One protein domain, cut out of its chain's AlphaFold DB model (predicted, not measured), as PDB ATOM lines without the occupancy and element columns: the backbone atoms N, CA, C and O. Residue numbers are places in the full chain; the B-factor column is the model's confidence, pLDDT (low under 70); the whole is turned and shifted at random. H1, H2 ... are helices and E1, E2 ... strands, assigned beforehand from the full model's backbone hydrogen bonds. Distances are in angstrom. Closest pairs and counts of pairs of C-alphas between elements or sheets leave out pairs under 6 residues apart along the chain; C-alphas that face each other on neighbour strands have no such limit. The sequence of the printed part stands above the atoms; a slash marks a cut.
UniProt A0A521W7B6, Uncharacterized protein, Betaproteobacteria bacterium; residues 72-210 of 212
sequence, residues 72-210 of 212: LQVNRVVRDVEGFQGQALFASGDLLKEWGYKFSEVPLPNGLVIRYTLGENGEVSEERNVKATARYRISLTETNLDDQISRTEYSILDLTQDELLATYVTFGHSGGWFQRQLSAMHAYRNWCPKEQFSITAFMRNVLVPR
ATOM      1  N   LEU A  72     189.019 223.703 170.100       93.12
ATOM      2  CA  LEU A  72     189.149 223.669 168.655       93.12
ATOM      3  C   LEU A  72     190.052 224.811 168.179       93.12
ATOM      4  O   LEU A  72     189.795 225.976 168.467       93.12
ATOM      5  N   GLN A  73     191.060 224.477 167.385       94.62
ATOM      6  CA  GLN A  73     191.873 225.430 166.641       94.62
ATOM      7  C   GLN A  73     191.707 225.144 165.151       94.62
ATOM      8  O   GLN A  73     192.073 224.072 164.673       94.62
ATOM      9  N   VAL A  74     191.136 226.098 164.415       95.12
ATOM     10  CA  VAL A  74     190.999 226.027 162.955       95.12
ATOM     11  C   VAL A  74     191.951 227.041 162.345       95.12
ATOM     12  O   VAL A  74     191.741 228.243 162.482       95.12
ATOM     13  N   ASN A  75     192.985 226.553 161.667       96.56
ATOM     14  CA  ASN A  75     193.948 227.393 160.961       96.56
ATOM     15  C   ASN A  75     193.411 227.777 159.581       96.56
ATOM     16  O   ASN A  75     193.516 228.927 159.161       96.56
ATOM     17  N   ARG A  76     192.802 226.810 158.879       96.31
ATOM     18  CA  ARG A  76     192.251 227.014 157.540       96.31
ATOM     19  C   ARG A  76     191.059 226.105 157.280       96.31
ATOM     20  O   ARG A  76     191.083 224.921 157.597       96.31
ATOM     21  N   VAL A  77     190.038 226.665 156.636       96.69
ATOM     22  CA  VAL A  77     188.884 225.924 156.111       96.69
ATOM     23  C   VAL A  77     189.074 225.709 154.616       96.69
ATOM     24  O   VAL A  77     189.445 226.638 153.897       96.69
ATOM     25  N   VAL A  78     188.789 224.502 154.140       96.31
ATOM     26  CA  VAL A  78     188.870 224.135 152.727       96.31
ATOM     27  C   VAL A  78     187.496 223.716 152.221       96.31
ATOM     28  O   VAL A  78     186.713 223.110 152.948       96.31
ATOM     29  N   ARG A  79     187.184 224.085 150.979       95.94
ATOM     30  CA  ARG A  79     185.896 223.813 150.336       95.94
ATOM     31  C   ARG A  79     186.051 222.852 149.171       95.94
ATOM     32  O   ARG A  79     187.160 222.628 148.694       95.94
ATOM     33  N   ASP A  80     184.916 222.310 148.745       94.50
ATOM     34  CA  ASP A  80     184.800 221.390 147.615       94.50
ATOM     35  C   ASP A  80     185.643 220.121 147.788       94.50
ATOM     36  O   ASP A  80     186.224 219.586 146.844       94.50
ATOM     37  N   VAL A  81     185.696 219.627 149.025       95.38
ATOM     38  CA  VAL A  81     186.420 218.407 149.372       95.38
ATOM     39  C   VAL A  81     185.614 217.193 148.921       95.38
ATOM     40  O   VAL A  81     184.460 217.020 149.309       95.38
ATOM     41  N   GLU A  82     186.221 216.340 148.097       94.25
ATOM     42  CA  GLU A  82     185.568 215.121 147.602       94.25
ATOM     43  C   GLU A  82     185.762 213.925 148.539       94.25
ATOM     44  O   GLU A  82     184.891 213.064 148.614       94.25
ATOM     45  N   GLY A  83     186.867 213.884 149.282       93.62
ATOM     46  CA  GLY A  83     187.166 212.782 150.185       93.62
ATOM     47  C   GLY A  83     188.375 213.037 151.073       93.62
ATOM     48  O   GLY A  83     189.075 214.046 150.941       93.62
ATOM     49  N   PHE A  84     188.603 212.112 151.997       95.06
ATOM     50  CA  PHE A  84     189.662 212.197 152.999       95.06
ATOM     51  C   PHE A  84     190.223 210.813 153.333       95.06
ATOM     52  O   PHE A  84     189.572 209.787 153.149       95.06
ATOM     53  N   GLN A  85     191.434 210.787 153.876       95.12
ATOM     54  CA  GLN A  85     192.045 209.616 154.483       95.12
ATOM     55  C   GLN A  85     191.796 209.639 155.996       95.12
ATOM     56  O   GLN A  85     191.948 210.684 156.620       95.12
ATOM     57  N   GLY A  86     191.450 208.517 156.618       92.44
ATOM     58  CA  GLY A  86     191.206 208.446 158.057       92.44
ATOM     59  C   GLY A  86     191.400 207.046 158.627       92.44
ATOM     60  O   GLY A  86     191.481 206.062 157.899       92.44
ATOM     61  N   GLN A  87     191.483 206.945 159.951       87.56
ATOM     62  CA  GLN A  87     191.440 205.643 160.629       87.56
ATOM     63  C   GLN A  87     190.085 204.960 160.382       87.56
ATOM     64  O   GLN A  87     189.094 205.633 160.101       87.56
ATOM     65  N   ALA A  88     190.020 203.635 160.544       82.00
ATOM     66  CA  ALA A  88     188.816 202.841 160.264       82.00
ATOM     67  C   ALA A  88     187.543 203.355 160.970       82.00
ATOM     68  O   ALA A  88     186.450 203.233 160.429       82.00
ATOM     69  N   LEU A  89     187.685 203.987 162.140       78.38
ATOM     70  CA  LEU A  89     186.581 204.589 162.896       78.38
ATOM     71  C   LEU A  89     185.935 205.807 162.211       78.38
ATOM     72  O   LEU A  89     184.804 206.149 162.541       78.38
ATOM     73  N   PHE A  90     186.639 206.472 161.290       76.75
ATOM     74  CA  PHE A  90     186.187 207.705 160.626       76.75
ATOM     75  C   PHE A  90     185.890 207.529 159.136       76.75
ATOM     76  O   PHE A  90     185.367 208.443 158.510       76.75
ATOM     77  N   ALA A  91     186.267 206.393 158.556       74.50
ATOM     78  CA  ALA A  91     186.270 206.167 157.116       74.50
ATOM     79  C   ALA A  91     185.441 204.926 156.756       74.50
ATOM     80  O   ALA A  91     185.916 204.042 156.050       74.50
ATOM     81  N   SER A  92     184.216 204.846 157.290       76.81
ATOM     82  CA  SER A  92     183.235 203.822 156.923       76.81
ATOM     83  C   SER A  92     182.236 204.352 155.891       76.81
ATOM     84  O   SER A  92     181.963 205.551 155.816       76.81
ATOM     85  N   GLY A  93     181.657 203.437 155.112       75.88
ATOM     86  CA  GLY A  93     180.681 203.759 154.071       75.88
ATOM     87  C   GLY A  93     179.467 204.557 154.545       75.88
ATOM     88  O   GLY A  93     179.029 205.482 153.863       75.88
ATOM     89  N   ASP A  94     178.936 204.233 155.723       80.88
ATOM     90  CA  ASP A  94     177.744 204.900 156.258       80.88
ATOM     91  C   ASP A  94     178.017 206.370 156.609       80.88
ATOM     92  O   ASP A  94     177.174 207.239 156.368       80.88
ATOM     93  N   LEU A  95     179.227 206.671 157.093       84.25
ATOM     94  CA  LEU A  95     179.641 208.034 157.432       84.25
ATOM     95  C   LEU A  95     179.785 208.919 156.189       84.25
ATOM     96  O   LEU A  95     179.545 210.121 156.271       84.25
ATOM     97  N   LEU A  96     180.110 208.347 155.022       87.25
ATOM     98  CA  LEU A  96     180.175 209.105 153.766       87.25
ATOM     99  C   LEU A  96     178.834 209.750 153.424       87.25
ATOM    100  O   LEU A  96     178.796 210.930 153.071       87.25
ATOM    101  N   LYS A  97     177.738 209.000 153.594       85.25
ATOM    102  CA  LYS A  97     176.374 209.494 153.356       85.25
ATOM    103  C   LYS A  97     175.997 210.593 154.336       85.25
ATOM    104  O   LYS A  97     175.457 211.617 153.932       85.25
ATOM    105  N   GLU A  98     176.281 210.381 155.619       86.88
ATOM    106  CA  GLU A  98     175.950 211.344 156.670       86.88
ATOM    107  C   GLU A  98     176.735 212.655 156.502       86.88
ATOM    108  O   GLU A  98     176.214 213.748 156.740       86.88
ATOM    109  N   TRP A  99     178.003 212.557 156.102       89.06
ATOM    110  CA  TRP A  99     178.911 213.700 156.087       89.06
ATOM    111  C   TRP A  99     178.998 214.393 154.723       89.06
ATOM    112  O   TRP A  99     179.411 215.553 154.672       89.06
ATOM    113  N   GLY A 100     178.557 213.732 153.648       90.12
ATOM    114  CA  GLY A 100     178.451 214.291 152.299       90.12
ATOM    115  C   GLY A 100     179.724 214.187 151.457       90.12
ATOM    116  O   GLY A 100     179.907 214.989 150.547       90.12
ATOM    117  N   TYR A 101     180.616 213.239 151.751       92.75
ATOM    118  CA  TYR A 101     181.836 213.024 150.963       92.75
ATOM    119  C   TYR A 101     181.642 211.897 149.945       92.75
ATOM    120  O   TYR A 101     180.928 210.930 150.202       92.75
ATOM    121  N   LYS A 102     182.318 211.996 148.798       94.00
ATOM    122  CA  LYS A 102     182.273 210.978 147.741       94.00
ATOM    123  C   LYS A 102     183.089 209.745 148.094       94.00
ATOM    124  O   LYS A 102     182.730 208.655 147.669       94.00
ATOM    125  N   PHE A 103     184.196 209.896 148.821       94.69
ATOM    126  CA  PHE A 103     185.020 208.753 149.210       94.69
ATOM    127  C   PHE A 103     185.774 208.963 150.527       94.69
ATOM    128  O   PHE A 103     186.045 210.092 150.937       94.69
ATOM    129  N   SER A 104     186.156 207.861 151.172       95.25
ATOM    130  CA  SER A 104     187.066 207.848 152.321       95.25
ATOM    131  C   SER A 104     188.086 206.727 152.197       95.25
ATOM    132  O   SER A 104     187.764 205.641 151.719       95.25
ATOM    133  N   GLU A 105     189.308 206.970 152.660       95.56
ATOM    134  CA  GLU A 105     190.420 206.027 152.542       95.56
ATOM    135  C   GLU A 105     190.957 205.606 153.909       95.56
ATOM    136  O   GLU A 105     191.326 206.448 154.726       95.56
ATOM    137  N   VAL A 106     191.074 204.301 154.142       94.69
ATOM    138  CA  VAL A 106     191.704 203.728 155.335       94.69
ATOM    139  C   VAL A 106     193.117 203.258 154.982       94.69
ATOM    140  O   VAL A 106     193.254 202.373 154.134       94.69
ATOM    141  N   PRO A 107     194.181 203.806 155.604       93.12
ATOM    142  CA  PRO A 107     195.544 203.341 155.372       93.12
ATOM    143  C   PRO A 107     195.741 201.889 155.806       93.12
ATOM    144  O   PRO A 107     195.323 201.490 156.893       93.12
ATOM    145  N   LEU A 108     196.453 201.128 154.978       92.69
ATOM    146  CA  LEU A 108     196.947 199.793 155.288       92.69
ATOM    147  C   LEU A 108     198.457 199.828 155.593       92.69
ATOM    148  O   LEU A 108     199.173 200.697 155.085       92.69
ATOM    149  N   PRO A 109     198.988 198.856 156.362       90.25
ATOM    150  CA  PRO A 109     200.415 198.800 156.705       90.25
ATOM    151  C   PRO A 109     201.365 198.699 155.502       90.25
ATOM    152  O   PRO A 109     202.535 199.045 155.607       90.25
ATOM    153  N   ASN A 110     200.872 198.226 154.355       91.00
ATOM    154  CA  ASN A 110     201.637 198.076 153.115       91.00
ATOM    155  C   ASN A 110     201.735 199.375 152.286       91.00
ATOM    156  O   ASN A 110     202.231 199.336 151.162       91.00
ATOM    157  N   GLY A 111     201.241 200.507 152.802       89.50
ATOM    158  CA  GLY A 111     201.232 201.797 152.102       89.50
ATOM    159  C   GLY A 111     200.101 201.962 151.080       89.50
ATOM    160  O   GLY A 111     199.985 203.025 150.470       89.50
ATOM    161  N   LEU A 112     199.258 200.944 150.897       95.19
ATOM    162  CA  LEU A 112     198.020 201.028 150.120       95.19
ATOM    163  C   LEU A 112     196.854 201.441 151.026       95.19
ATOM    164  O   LEU A 112     197.013 201.602 152.238       95.19
ATOM    165  N   VAL A 113     195.670 201.617 150.447       95.44
ATOM    166  CA  VAL A 113     194.456 201.957 151.196       95.44
ATOM    167  C   VAL A 113     193.293 201.031 150.854       95.44
ATOM    168  O   VAL A 113     193.262 200.402 149.791       95.44
ATOM    169  N   ILE A 114     192.333 200.957 151.772       94.62
ATOM    170  CA  ILE A 114     190.957 200.553 151.473       94.62
ATOM    171  C   ILE A 114     190.183 201.835 151.177       94.62
ATOM    172  O   ILE A 114     190.165 202.731 152.017       94.62
ATOM    173  N   ARG A 115     189.574 201.944 150.000       95.81
ATOM    174  CA  ARG A 115     188.743 203.083 149.611       95.81
ATOM    175  C   ARG A 115     187.277 202.681 149.654       95.81
ATOM    176  O   ARG A 115     186.880 201.712 149.017       95.81
ATOM    177  N   TYR A 116     186.488 203.468 150.368       94.62
ATOM    178  CA  TYR A 116     185.035 203.446 150.295       94.62
ATOM    179  C   TYR A 116     184.587 204.569 149.376       94.62
ATOM    180  O   TYR A 116     185.012 205.705 149.581       94.62
ATOM    181  N   THR A 117     183.743 204.270 148.396       94.50
ATOM    182  CA  THR A 117     183.224 205.255 147.439       94.50
ATOM    183  C   THR A 117     181.703 205.239 147.470       94.50
ATOM    184  O   THR A 117     181.088 204.176 147.441       94.50
ATOM    185  N   LEU A 118     181.093 206.419 147.526       92.88
ATOM    186  CA  LEU A 118     179.655 206.617 147.449       92.88
ATOM    187  C   LEU A 118     179.249 206.801 145.980       92.88
ATOM    188  O   LEU A 118     179.623 207.791 145.347       92.88
ATOM    189  N   GLY A 119     178.506 205.837 145.438       88.69
ATOM    190  CA  GLY A 119     177.938 205.902 144.092       88.69
ATOM    191  C   GLY A 119     176.751 206.865 143.996       88.69
ATOM    192  O   GLY A 119     176.145 207.235 145.001       88.69
ATOM    193  N   GLU A 120     176.374 207.246 142.772       86.12
ATOM    194  CA  GLU A 120     175.234 208.149 142.512       86.12
ATOM    195  C   GLU A 120     173.885 207.565 142.963       86.12
ATOM    196  O   GLU A 120     172.971 208.296 143.335       86.12
ATOM    197  N   ASN A 121     173.775 206.236 142.983       85.62
ATOM    198  CA  ASN A 121     172.625 205.501 143.512       85.62
ATOM    199  C   ASN A 121     172.598 205.445 145.054       85.62
ATOM    200  O   ASN A 121     171.695 204.845 145.635       85.62
ATOM    201  N   GLY A 122     173.588 206.042 145.723       84.50
ATOM    202  CA  GLY A 122     173.749 205.982 147.169       84.50
ATOM    203  C   GLY A 122     174.251 204.631 147.677       84.50
ATOM    204  O   GLY A 122     174.214 204.395 148.883       84.50
ATOM    205  N   GLU A 123     174.711 203.720 146.822       89.56
ATOM    206  CA  GLU A 123     175.393 202.505 147.267       89.56
ATOM    207  C   GLU A 123     176.858 202.806 147.589       89.56
ATOM    208  O   GLU A 123     177.475 203.682 146.984       89.56
ATOM    209  N   VAL A 124     177.415 202.092 148.569       91.06
ATOM    210  CA  VAL A 124     178.835 202.210 148.908       91.06
ATOM    211  C   VAL A 124     179.575 201.027 148.311       91.06
ATOM    212  O   VAL A 124     179.258 199.880 148.627       91.06
ATOM    213  N   SER A 125     180.583 201.304 147.490       93.06
ATOM    214  CA  SER A 125     181.541 200.303 147.032       93.06
ATOM    215  C   SER A 125     182.805 200.332 147.889       93.06
ATOM    216  O   SER A 125     183.208 201.375 148.407       93.06
ATOM    217  N   GLU A 126     183.432 199.167 148.049       94.06
ATOM    218  CA  GLU A 126     184.705 199.007 148.747       94.06
ATOM    219  C   GLU A 126     185.765 198.501 147.764       94.06
ATOM    220  O   GLU A 126     185.605 197.455 147.136       94.06
ATOM    221  N   GLU A 127     186.876 199.223 147.665       94.50
ATOM    222  CA  GLU A 127     188.056 198.841 146.896       94.50
ATOM    223  C   GLU A 127     189.236 198.645 147.849       94.50
ATOM    224  O   GLU A 127     189.533 199.504 148.676       94.50
ATOM    225  N   ARG A 128     189.952 197.524 147.739       94.56
ATOM    226  CA  ARG A 128     191.112 197.223 148.593       94.56
ATOM    227  C   ARG A 128     192.413 197.300 147.813       94.56
ATOM    228  O   ARG A 128     192.447 196.983 146.629       94.56
ATOM    229  N   ASN A 129     193.502 197.607 148.520       94.06
ATOM    230  CA  ASN A 129     194.861 197.629 147.972       94.06
ATOM    231  C   ASN A 129     195.024 198.618 146.803       94.06
ATOM    232  O   ASN A 129     195.729 198.341 145.834       94.06
ATOM    233  N   VAL A 130     194.388 199.784 146.901       95.62
ATOM    234  CA  VAL A 130     194.522 200.858 145.909       95.62
ATOM    235  C   VAL A 130     195.512 201.921 146.386       95.62
ATOM    236  O   VAL A 130     195.815 202.022 147.577       95.62
ATOM    237  N   LYS A 131     196.054 202.715 145.457       95.00
ATOM    238  CA  LYS A 131     196.884 203.877 145.807       95.00
ATOM    239  C   LYS A 131     196.005 204.974 146.403       95.00
ATOM    240  O   LYS A 131     194.949 205.263 145.839       95.00
ATOM    241  N   ALA A 132     196.470 205.589 147.490       93.62
ATOM    242  CA  ALA A 132     195.819 206.747 148.096       93.62
ATOM    243  C   ALA A 132     195.691 207.896 147.088       93.62
ATOM    244  O   ALA A 132     196.653 208.220 146.385       93.62
ATOM    245  N   THR A 133     194.516 208.515 147.034       95.19
ATOM    246  CA  THR A 133     194.260 209.734 146.250       95.19
ATOM    247  C   THR A 133     193.736 210.874 147.115       95.19
ATOM    248  O   THR A 133     193.674 212.010 146.643       95.19
ATOM    249  N   ALA A 134     193.370 210.609 148.372       94.31
ATOM    250  CA  ALA A 134     192.914 211.643 149.284       94.31
ATOM    251  C   ALA A 134     194.013 212.686 149.527       94.31
ATOM    252  O   ALA A 134     195.143 212.361 149.888       94.31
ATOM    253  N   ARG A 135     193.652 213.964 149.386       96.06
ATOM    254  CA  ARG A 135     194.531 215.091 149.723       96.06
ATOM    255  C   ARG A 135     194.585 215.358 151.224       96.06
ATOM    256  O   ARG A 135     195.608 215.816 151.715       96.06
ATOM    257  N   TYR A 136     193.500 215.099 151.947       96.69
ATOM    258  CA  TYR A 136     193.395 215.423 153.369       96.69
ATOM    259  C   TYR A 136     193.447 214.166 154.222       96.69
ATOM    260  O   TYR A 136     192.910 213.135 153.822       96.69
ATOM    261  N   ARG A 137     194.043 214.260 155.411       95.56
ATOM    262  CA  ARG A 137     194.088 213.178 156.398       95.56
ATOM    263  C   ARG A 137     193.499 213.619 157.724       95.56
ATOM    264  O   ARG A 137     193.873 214.665 158.241       95.56
ATOM    265  N   ILE A 138     192.657 212.769 158.295       94.69
ATOM    266  CA  ILE A 138     192.171 212.855 159.665       94.69
ATOM    267  C   ILE A 138     192.963 211.875 160.517       94.69
ATOM    268  O   ILE A 138     193.038 210.681 160.203       94.69
ATOM    269  N   SER A 139     193.494 212.360 161.628       93.69
ATOM    270  CA  SER A 139     194.207 211.531 162.592       93.69
ATOM    271  C   SER A 139     193.597 211.692 163.975       93.69
ATOM    272  O   SER A 139     193.277 212.803 164.391       93.69
ATOM    273  N   LEU A 140     193.473 210.574 164.689       93.62
ATOM    274  CA  LEU A 140     193.222 210.538 166.123       93.62
ATOM    275  C   LEU A 140     194.507 210.094 166.815       93.62
ATOM    276  O   LEU A 140     195.022 209.008 166.535       93.62
ATOM    277  N   THR A 141     195.006 210.920 167.720       94.62
ATOM    278  CA  THR A 141     196.162 210.608 168.552       94.62
ATOM    279  C   THR A 141     195.736 210.618 170.007       94.62
ATOM    280  O   THR A 141     195.252 211.623 170.524       94.62
ATOM    281  N   GLU A 142     195.926 209.487 170.675       93.12
ATOM    282  CA  GLU A 142     195.734 209.362 172.114       93.12
ATOM    283  C   GLU A 142     197.097 209.215 172.782       93.12
ATOM    284  O   GLU A 142     197.949 208.442 172.345       93.12
ATOM    285  N   THR A 143     197.338 209.991 173.830       94.75
ATOM    286  CA  THR A 143     198.602 209.972 174.567       94.75
ATOM    287  C   THR A 143     198.315 210.097 176.049       94.75
ATOM    288  O   THR A 143     197.595 210.998 176.466       94.75
ATOM    289  N   ASN A 144     198.887 209.220 176.866       92.31
ATOM    290  CA  ASN A 144     198.847 209.397 178.315       92.31
ATOM    291  C   ASN A 144     199.928 210.410 178.700       92.31
ATOM    292  O   ASN A 144     201.093 210.214 178.359       92.31
ATOM    293  N   LEU A 145     199.532 211.505 179.346       90.75
ATOM    294  CA  LEU A 145     200.479 212.482 179.884       90.75
ATOM    295  C   LEU A 145     201.086 211.960 181.187       90.75
ATOM    296  O   LEU A 145     202.282 212.113 181.415       90.75
ATOM    297  N   ASP A 146     200.258 211.293 181.988       89.38
ATOM    298  CA  ASP A 146     200.629 210.584 183.205       89.38
ATOM    299  C   ASP A 146     199.581 209.487 183.518       89.38
ATOM    300  O   ASP A 146     198.728 209.155 182.687       89.38
ATOM    301  N   ASP A 147     199.641 208.906 184.719       83.88
ATOM    302  CA  ASP A 147     198.726 207.846 185.175       83.88
ATOM    303  C   ASP A 147     197.267 208.313 185.382       83.88
ATOM    304  O   ASP A 147     196.338 207.497 185.448       83.88
ATOM    305  N   GLN A 148     197.062 209.616 185.557       88.00
ATOM    306  CA  GLN A 148     195.795 210.282 185.848       88.00
ATOM    307  C   GLN A 148     195.191 210.964 184.616       88.00
ATOM    308  O   GLN A 148     193.967 211.055 184.525       88.00
ATOM    309  N   ILE A 149     196.013 211.446 183.684       91.50
ATOM    310  CA  ILE A 149     195.616 212.352 182.610       91.50
ATOM    311  C   ILE A 149     195.992 211.772 181.247       91.50
ATOM    312  O   ILE A 149     197.154 211.513 180.935       91.50
ATOM    313  N   SER A 150     194.991 211.653 180.377       93.25
ATOM    314  CA  SER A 150     195.161 211.338 178.959       93.25
ATOM    315  C   SER A 150     194.817 212.544 178.094       93.25
ATOM    316  O   SER A 150     193.860 213.262 178.376       93.25
ATOM    317  N   ARG A 151     195.555 212.740 177.007       94.81
ATOM    318  CA  ARG A 151     195.281 213.697 175.937       94.81
ATOM    319  C   ARG A 151     194.730 212.948 174.729       94.81
ATOM    320  O   ARG A 151     195.313 211.956 174.300       94.81
ATOM    321  N   THR A 152     193.654 213.469 174.162       93.81
ATOM    322  CA  THR A 152     193.087 213.008 172.897       93.81
ATOM    323  C   THR A 152     193.090 214.172 171.924       93.81
ATOM    324  O   THR A 152     192.585 215.251 172.236       93.81
ATOM    325  N   GLU A 153     193.676 213.959 170.755       95.44
ATOM    326  CA  GLU A 153     193.817 214.967 169.717       95.44
ATOM    327  C   GLU A 153     193.264 214.461 168.389       95.44
ATOM    328  O   GLU A 153     193.657 213.402 167.901       95.44
ATOM    329  N   TYR A 154     192.369 215.245 167.799       94.88
ATOM    330  CA  TYR A 154     191.877 215.061 166.442       94.88
ATOM    331  C   TYR A 154     192.527 216.116 165.564       94.88
ATOM    332  O   TYR A 154     192.397 217.301 165.848       94.88
ATOM    333  N   SER A 155     193.197 215.716 164.492       96.31
ATOM    334  CA  SER A 155     193.844 216.648 163.566       96.31
ATOM    335  C   SER A 155     193.413 216.399 162.130       96.31
ATOM    336  O   SER A 155     193.132 215.265 161.743       96.31
ATOM    337  N   ILE A 156     193.359 217.478 161.350       96.94
ATOM    338  CA  ILE A 156     193.116 217.453 159.909       96.94
ATOM    339  C   ILE A 156     194.328 218.074 159.217       96.94
ATOM    340  O   ILE A 156     194.663 219.232 159.466       96.94
ATOM    341  N   LEU A 157     194.966 217.304 158.341       97.38
ATOM    342  CA  LEU A 157     196.190 217.664 157.624       97.38
ATOM    343  C   LEU A 157     195.943 217.697 156.113       97.38
ATOM    344  O   LEU A 157     195.244 216.833 155.586       97.38
ATOM    345  N   ASP A 158     196.553 218.650 155.412       97.00
ATOM    346  CA  ASP A 158     196.699 218.650 153.954       97.00
ATOM    347  C   ASP A 158     198.002 217.937 153.578       97.00
ATOM    348  O   ASP A 158     199.091 218.461 153.789       97.00
ATOM    349  N   LEU A 159     197.896 216.742 153.002       94.88
ATOM    350  CA  LEU A 159     199.037 215.895 152.651       94.88
ATOM    351  C   LEU A 159     199.868 216.440 151.489       94.88
ATOM    352  O   LEU A 159     201.005 216.018 151.310       94.88
ATOM    353  N   THR A 160     199.312 217.338 150.671       94.06
ATOM    354  CA  THR A 160     200.051 217.917 149.537       94.06
ATOM    355  C   THR A 160     200.961 219.054 149.991       94.06
ATOM    356  O   THR A 160     202.031 219.248 149.422       94.06
ATOM    357  N   GLN A 161     200.524 219.812 150.999       94.12
ATOM    358  CA  GLN A 161     201.231 220.990 151.517       94.12
ATOM    359  C   GLN A 161     201.911 220.738 152.869       94.12
ATOM    360  O   GLN A 161     202.627 221.611 153.348       94.12
ATOM    361  N   ASP A 162     201.681 219.566 153.467       94.25
ATOM    362  CA  ASP A 162     202.069 219.220 154.839       94.25
ATOM    363  C   ASP A 162     201.594 220.266 155.868       94.25
ATOM    364  O   ASP A 162     202.304 220.670 156.786       94.25
ATOM    365  N   GLU A 163     200.363 220.757 155.680       96.75
ATOM    366  CA  GLU A 163     199.783 221.853 156.462       96.75
ATOM    367  C   GLU A 163     198.707 221.338 157.426       96.75
ATOM    368  O   GLU A 163     197.774 220.634 157.029       96.75
ATOM    369  N   LEU A 164     198.791 221.732 158.700       97.12
ATOM    370  CA  LEU A 164     197.754 221.463 159.698       97.12
ATOM    371  C   LEU A 164     196.581 222.431 159.519       97.12
ATOM    372  O   LEU A 164     196.681 223.611 159.854       97.12
ATOM    373  N   LEU A 165     195.447 221.916 159.047       97.56
ATOM    374  CA  LEU A 165     194.239 222.703 158.793       97.56
ATOM    375  C   LEU A 165     193.458 222.980 160.075       97.56
ATOM    376  O   LEU A 165     192.989 224.099 160.288       97.56
ATOM    377  N   ALA A 166     193.323 221.972 160.935       97.44
ATOM    378  CA  ALA A 166     192.671 222.119 162.226       97.44
ATOM    379  C   ALA A 166     193.124 221.051 163.220       97.44
ATOM    380  O   ALA A 166     193.487 219.938 162.833       97.44
ATOM    381  N   THR A 167     193.038 221.378 164.504       96.75
ATOM    382  CA  THR A 167     193.203 220.432 165.608       96.75
ATOM    383  C   THR A 167     192.112 220.647 166.652       96.75
ATOM    384  O   THR A 167     191.670 221.771 166.893       96.75
ATOM    385  N   TYR A 168     191.655 219.568 167.267       94.94
ATOM    386  CA  TYR A 168     190.831 219.601 168.460       94.94
ATOM    387  C   TYR A 168     191.497 218.755 169.531       94.94
ATOM    388  O   TYR A 168     191.709 217.554 169.348       94.94
ATOM    389  N   VAL A 169     191.801 219.384 170.661       95.19
ATOM    390  CA  VAL A 169     192.447 218.730 171.796       95.19
ATOM    391  C   VAL A 169     191.466 218.661 172.955       95.19
ATOM    392  O   VAL A 169     190.846 219.655 173.328       95.19
ATOM    393  N   THR A 170     191.361 217.489 173.568       94.44
ATOM    394  CA  THR A 170     190.649 217.291 174.829       94.44
ATOM    395  C   THR A 170     191.479 216.438 175.778       94.44
ATOM    396  O   THR A 170     192.398 215.726 175.369       94.44
ATOM    397  N   PHE A 171     191.159 216.524 177.062       93.94
ATOM    398  CA  PHE A 171     191.820 215.754 178.104       93.94
ATOM    399  C   PHE A 171     190.800 214.885 178.828       93.94
ATOM    400  O   PHE A 171     189.631 215.255 178.968       93.94
ATOM    401  N   GLY A 172     191.262 213.733 179.295       90.94
ATOM    402  CA  GLY A 172     190.535 212.815 180.156       90.94
ATOM    403  C   GLY A 172     191.264 212.662 181.484       90.94
ATOM    404  O   GLY A 172     192.486 212.567 181.501       90.94
ATOM    405  N   HIS A 173     190.520 212.622 182.585       91.00
ATOM    406  CA  HIS A 173     191.028 212.363 183.926       91.00
ATOM    407  C   HIS A 173     190.446 211.056 184.468       91.00
ATOM    408  O   HIS A 173     189.225 210.902 184.563       91.00
ATOM    409  N   SER A 174     191.321 210.118 184.826       86.38
ATOM    410  CA  SER A 174     190.987 208.770 185.306       86.38
ATOM    411  C   SER A 174     190.797 208.683 186.829       86.38
ATOM    412  O   SER A 174     190.478 207.617 187.351       86.38
ATOM    413  N   GLY A 175     190.951 209.798 187.553       85.25
ATOM    414  CA  GLY A 175     190.819 209.842 189.009       85.25
ATOM    415  C   GLY A 175     192.105 209.466 189.748       85.25
ATOM    416  O   GLY A 175     193.112 209.126 189.132       85.25
ATOM    417  N   GLY A 176     192.078 209.542 191.082       83.69
ATOM    418  CA  GLY A 176     193.238 209.198 191.920       83.69
ATOM    419  C   GLY A 176     193.505 207.691 191.985       83.69
ATOM    420  O   GLY A 176     192.667 206.896 191.570       83.69
ATOM    421  N   TRP A 177     194.642 207.265 192.536       81.19
ATOM    422  CA  TRP A 177     195.048 205.856 192.612       81.19
ATOM    423  C   TRP A 177     193.992 204.987 193.305       81.19
ATOM    424  O   TRP A 177     193.688 203.897 192.825       81.19
ATOM    425  N   PHE A 178     193.382 205.488 194.384       79.81
ATOM    426  CA  PHE A 178     192.346 204.768 195.121       79.81
ATOM    427  C   PHE A 178     191.056 204.653 194.307       79.81
ATOM    428  O   PHE A 178     190.473 203.573 194.201       79.81
ATOM    429  N   GLN A 179     190.646 205.743 193.650       78.00
ATOM    430  CA  GLN A 179     189.513 205.714 192.726       78.00
ATOM    431  C   GLN A 179     189.772 204.755 191.569       78.00
ATOM    432  O   GLN A 179     188.893 203.962 191.280       78.00
ATOM    433  N   ARG A 180     190.969 204.757 190.969       75.62
ATOM    434  CA  ARG A 180     191.347 203.843 189.878       75.62
ATOM    435  C   ARG A 180     191.296 202.377 190.294       75.62
ATOM    436  O   ARG A 180     190.882 201.516 189.520       75.62
ATOM    437  N   GLN A 181     191.704 202.084 191.527       74.88
ATOM    438  CA  GLN A 181     191.644 200.734 192.083       74.88
ATOM    439  C   GLN A 181     190.202 200.254 192.286       74.88
ATOM    440  O   GLN A 181     189.902 199.103 191.976       74.88
ATOM    441  N   LEU A 182     189.305 201.133 192.742       70.81
ATOM    442  CA  LEU A 182     187.872 200.838 192.847       70.81
ATOM    443  C   LEU A 182     187.189 200.804 191.466       70.81
ATOM    444  O   LEU A 182     186.332 199.962 191.202       70.81
ATOM    445  N   SER A 183     187.602 201.685 190.556       63.56
ATOM    446  CA  SER A 183     187.042 201.861 189.215       63.56
ATOM    447  C   SER A 183     187.496 200.787 188.226       63.56
ATOM    448  O   SER A 183     186.998 200.759 187.106       63.56
ATOM    449  N   ALA A 184     188.384 199.863 188.607       58.19
ATOM    450  CA  ALA A 184     188.608 198.637 187.837       58.19
ATOM    451  C   ALA A 184     187.296 197.847 187.627       58.19
ATOM    452  O   ALA A 184     187.200 197.060 186.691       58.19
ATOM    453  N   MET A 185     186.274 198.091 188.459       49.66
ATOM    454  CA  MET A 185     184.919 197.589 188.239       49.66
ATOM    455  C   MET A 185     184.066 198.502 187.340       49.66
ATOM    456  O   MET A 185     183.188 197.989 186.653       49.66
ATOM    457  N   HIS A 186     184.287 199.823 187.317       45.75
ATOM    458  CA  HIS A 186     183.506 200.823 186.565       45.75
ATOM    459  C   HIS A 186     184.457 201.880 185.976       45.75
ATOM    460  O   HIS A 186     184.869 202.784 186.695       45.75
ATOM    461  N   ALA A 187     184.831 201.771 184.697       52.03
ATOM    462  CA  ALA A 187     185.792 202.659 184.034       52.03
ATOM    463  C   ALA A 187     185.376 204.147 184.102       52.03
ATOM    464  O   ALA A 187     184.648 204.649 183.248       52.03
ATOM    465  N   TYR A 188     185.842 204.860 185.127       62.25
ATOM    466  CA  TYR A 188     185.511 206.260 185.357       62.25
ATOM    467  C   TYR A 188     186.556 207.153 184.681       62.25
ATOM    468  O   TYR A 188     187.699 207.236 185.126       62.25
ATOM    469  N   ARG A 189     186.176 207.813 183.582       71.44
ATOM    470  CA  ARG A 189     186.972 208.872 182.947       71.44
ATOM    471  C   ARG A 189     186.119 210.119 182.785       71.44
ATOM    472  O   ARG A 189     185.095 210.089 182.104       71.44
ATOM    473  N   ASN A 190     186.565 211.215 183.384       82.62
ATOM    474  CA  ASN A 190     185.972 212.528 183.174       82.62
ATOM    475  C   ASN A 190     186.708 213.222 182.038       82.62
ATOM    476  O   ASN A 190     187.911 213.441 182.132       82.62
ATOM    477  N   TRP A 191     185.993 213.582 180.984       86.88
ATOM    478  CA  TRP A 191     186.538 214.403 179.906       86.88
ATOM    479  C   TRP A 191     186.352 215.882 180.221       86.88
ATOM    480  O   TRP A 191     185.519 216.223 181.069       86.88
ATOM    481  N   CYS A 192     187.123 216.760 179.570       90.00
ATOM    482  CA  CYS A 192     186.906 218.201 179.700       90.00
ATOM    483  C   CYS A 192     185.412 218.520 179.498       90.00
ATOM    484  O   CYS A 192     184.784 217.920 178.616       90.00
ATOM    485  N   PRO A 193     184.819 219.400 180.331       73.81
ATOM    486  CA  PRO A 193     183.406 219.741 180.233       73.81
ATOM    487  C   PRO A 193     183.103 220.174 178.801       73.81
ATOM    488  O   PRO A 193     183.721 221.094 178.274       73.81
ATOM    489  N   LYS A 194     182.210 219.411 178.165       61.16
ATOM    490  CA  LYS A 194     181.948 219.462 176.730       61.16
ATOM    491  C   LYS A 194     181.488 220.862 176.322       61.16
ATOM    492  O   LYS A 194     180.317 221.190 176.488       61.16
ATOM    493  N   GLU A 195     182.340 221.613 175.636       59.31
ATOM    494  CA  GLU A 195     181.852 222.164 174.375       59.31
ATOM    495  C   GLU A 195     181.460 220.954 173.521       59.31
ATOM    496  O   GLU A 195     182.166 219.944 173.526       59.31
ATOM    497  N   GLN A 196     180.272 220.968 172.918       65.06
ATOM    498  CA  GLN A 196     179.693 219.822 172.212       65.06
ATOM    499  C   GLN A 196     180.549 219.443 170.991       65.06
ATOM    500  O   GLN A 196     180.220 219.772 169.854       65.06
ATOM    501  N   PHE A 197     181.670 218.759 171.215       80.31
ATOM    502  CA  PHE A 197     182.531 218.301 170.145       80.31
ATOM    503  C   PHE A 197     181.835 217.157 169.425       80.31
ATOM    504  O   PHE A 197     181.674 216.054 169.952       80.31
ATOM    505  N   SER A 198     181.400 217.458 168.210       87.38
ATOM    506  CA  SER A 198     180.939 216.485 167.238       87.38
ATOM    507  C   SER A 198     182.025 216.344 166.186       87.38
ATOM    508  O   SER A 198     182.374 217.325 165.525       87.38
ATOM    509  N   ILE A 199     182.542 215.126 166.015       87.75
ATOM    510  CA  ILE A 199     183.519 214.830 164.964       87.75
ATOM    511  C   ILE A 199     182.952 215.180 163.583       87.75
ATOM    512  O   ILE A 199     183.652 215.770 162.767       87.75
ATOM    513  N   THR A 200     181.658 214.934 163.361       88.19
ATOM    514  CA  THR A 200     180.940 215.316 162.144       88.19
ATOM    515  C   THR A 200     180.983 216.828 161.921       88.19
ATOM    516  O   THR A 200     181.270 217.286 160.817       88.19
ATOM    517  N   ALA A 201     180.721 217.619 162.967       89.75
ATOM    518  CA  ALA A 201     180.755 219.077 162.874       89.75
ATOM    519  C   ALA A 201     182.182 219.596 162.647       89.75
ATOM    520  O   ALA A 201     182.388 220.446 161.788       89.75
ATOM    521  N   PHE A 202     183.167 219.050 163.365       91.75
ATOM    522  CA  PHE A 202     184.583 219.369 163.174       91.75
ATOM    523  C   PHE A 202     185.015 219.134 161.725       91.75
ATOM    524  O   PHE A 202     185.547 220.033 161.079       91.75
ATOM    525  N   MET A 203     184.678 217.962 161.190       91.81
ATOM    526  CA  MET A 203     184.955 217.590 159.811       91.81
ATOM    527  C   MET A 203     184.285 218.531 158.818       91.81
ATOM    528  O   MET A 203     184.969 219.132 158.001       91.81
ATOM    529  N   ARG A 204     182.963 218.711 158.898       90.69
ATOM    530  CA  ARG A 204     182.206 219.507 157.918       90.69
ATOM    531  C   ARG A 204     182.515 221.001 157.967       90.69
ATOM    532  O   ARG A 204     182.339 221.679 156.959       90.69
ATOM    533  N   ASN A 205     182.954 221.516 159.115       92.81
ATOM    534  CA  ASN A 205     183.317 222.925 159.259       92.81
ATOM    535  C   ASN A 205     184.722 223.230 158.723       92.81
ATOM    536  O   ASN A 205     184.973 224.366 158.330       92.81
ATOM    537  N   VAL A 206     185.626 222.244 158.701       95.44
ATOM    538  CA  VAL A 206     187.010 222.409 158.221       95.44
ATOM    539  C   VAL A 206     187.162 221.924 156.780       95.44
ATOM    540  O   VAL A 206     187.766 222.613 155.963       95.44
ATOM    541  N   LEU A 207     186.602 220.761 156.460       95.25
ATOM    542  CA  LEU A 207     186.575 220.156 155.134       95.25
ATOM    543  C   LEU A 207     185.147 220.233 154.599       95.25
ATOM    544  O   LEU A 207     184.355 219.308 154.723       95.25
ATOM    545  N   VAL A 208     184.778 221.370 154.021       95.06
ATOM    546  CA  VAL A 208     183.426 221.542 153.491       95.06
ATOM    547  C   VAL A 208     183.277 220.646 152.254       95.06
ATOM    548  O   VAL A 208     184.010 220.850 151.275       95.06
ATOM    549  N   PRO A 209     182.355 219.665 152.269       91.94
ATOM    550  CA  PRO A 209     182.189 218.754 151.151       91.94
ATOM    551  C   PRO A 209     181.702 219.502 149.913       91.94
ATOM    552  O   PRO A 209     180.969 220.495 150.004       91.94
ATOM    553  N   ARG A 210     182.088 219.001 148.741       87.00
ATOM    554  CA  ARG A 210     181.541 219.480 147.471       87.00
ATOM    555  C   ARG A 210     180.048 219.166 147.430       87.00
ATOM    556  O   ARG A 210     179.666 218.009 147.573       87.00
TER     557      ARG A 210
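This is residues 72 to 210 of the 212 residues of an uncharacterized protein of Betaproteobacteria bacterium (UniProt A0A521W7B6). One twisted sheet makes this domain: three long strands, E7, E8 and E9, form a long slab, and from E3 onward the short strands E3 to E6 turn away at one end of it. H3 is over E8 and E9, H1 packs on the E4, E5 and E6 end, and H2 lies beyond the far end of the slab, off the sheet. The printed part has 139 residues, with three named helices and ten named strands in the order E1 E2 E3 H1 E4 E5 E6 E7 E8 E9 H2 H3 E10. The large sheet is mixed, in the order E1 E9 E8 E7 E3 E4 E5 E6, and E2 and E10 form a small parallel sheet; the class is mixed, helices and strands. The whole is only just loose, close to compact, with a radius of gyration of the C-alphas of 17.4 A and spans of 54 by 30 by 28 A.

Find C-alpha 72 at (189.149, 223.669, 168.655), where E1, residues 72 to 74, begins. E2 is 78 to 81, E3 83 to 85, H1 93 to 99, and E4 103 to 107. E5, 113 to 118, and E6, 124 to 130, each measure 16.0 A. From C-alpha 136 at (193.395, 215.423, 153.369), E7 runs 26.2 A to 144. E8, 149 to 158, is 29.4 A long, and E9, 163 to 173, is 30.3 A. H2 is 177 to 183, H3 199 to 206, and E10 207 to 209, ending at (182.189, 218.754, 151.151).

Start at edge strand E1, antiparallel to E9, with N 73 and O 167 2.8 A apart. E9 bends by 57 degrees at residue 166. E7, E8 and E9 are a meander, each strand the antiparallel neighbour of the one before; look at N 154 and O 168, 2.9 A, and N 141 and O 153, 2.8 A. E7 is parallel to E3, with N 85 and O 136 at 2.8 A. E3, H1 and E4 are a strand-helix-strand unit, two parallel strands joined through a helix, with a right-handed crossover; N 105 and O 84 are 2.9 A apart. E4, E5 and E6 are a second meander, with N 104 and O 116 at 2.9 A and N 115 and O 127 at 2.8 A. H1 is on the sheet at a height of 7.4 A; its closest C-alphas to E5 are Gly 93 and Tyr 116, 5.8 A. H3 is on it at 8.6 A, over E8 and only just over E9, which has 3 of its C-alphas; it runs slantwise to E8 at 36 degrees on the local plane. E2 and E10 are parallel, with N 208 and O 78 at 2.8 A. Every O i to N i+4 pair is within hydrogen-bond range in H2 and H3, and 2 of 3 in H1.

The C-alphas of Glu 120 and Phe 178, the two farthest apart, are 55.4 A apart. The printed part has no cut. The link H2 to H3 is long, with residues 184 to 198; on it, 190 to 191 pair antiparallel with 172 to 173 of E9. Mean pLDDT of the printed part is 88.6; residues 183 to 188 and 194 to 196 are under 70.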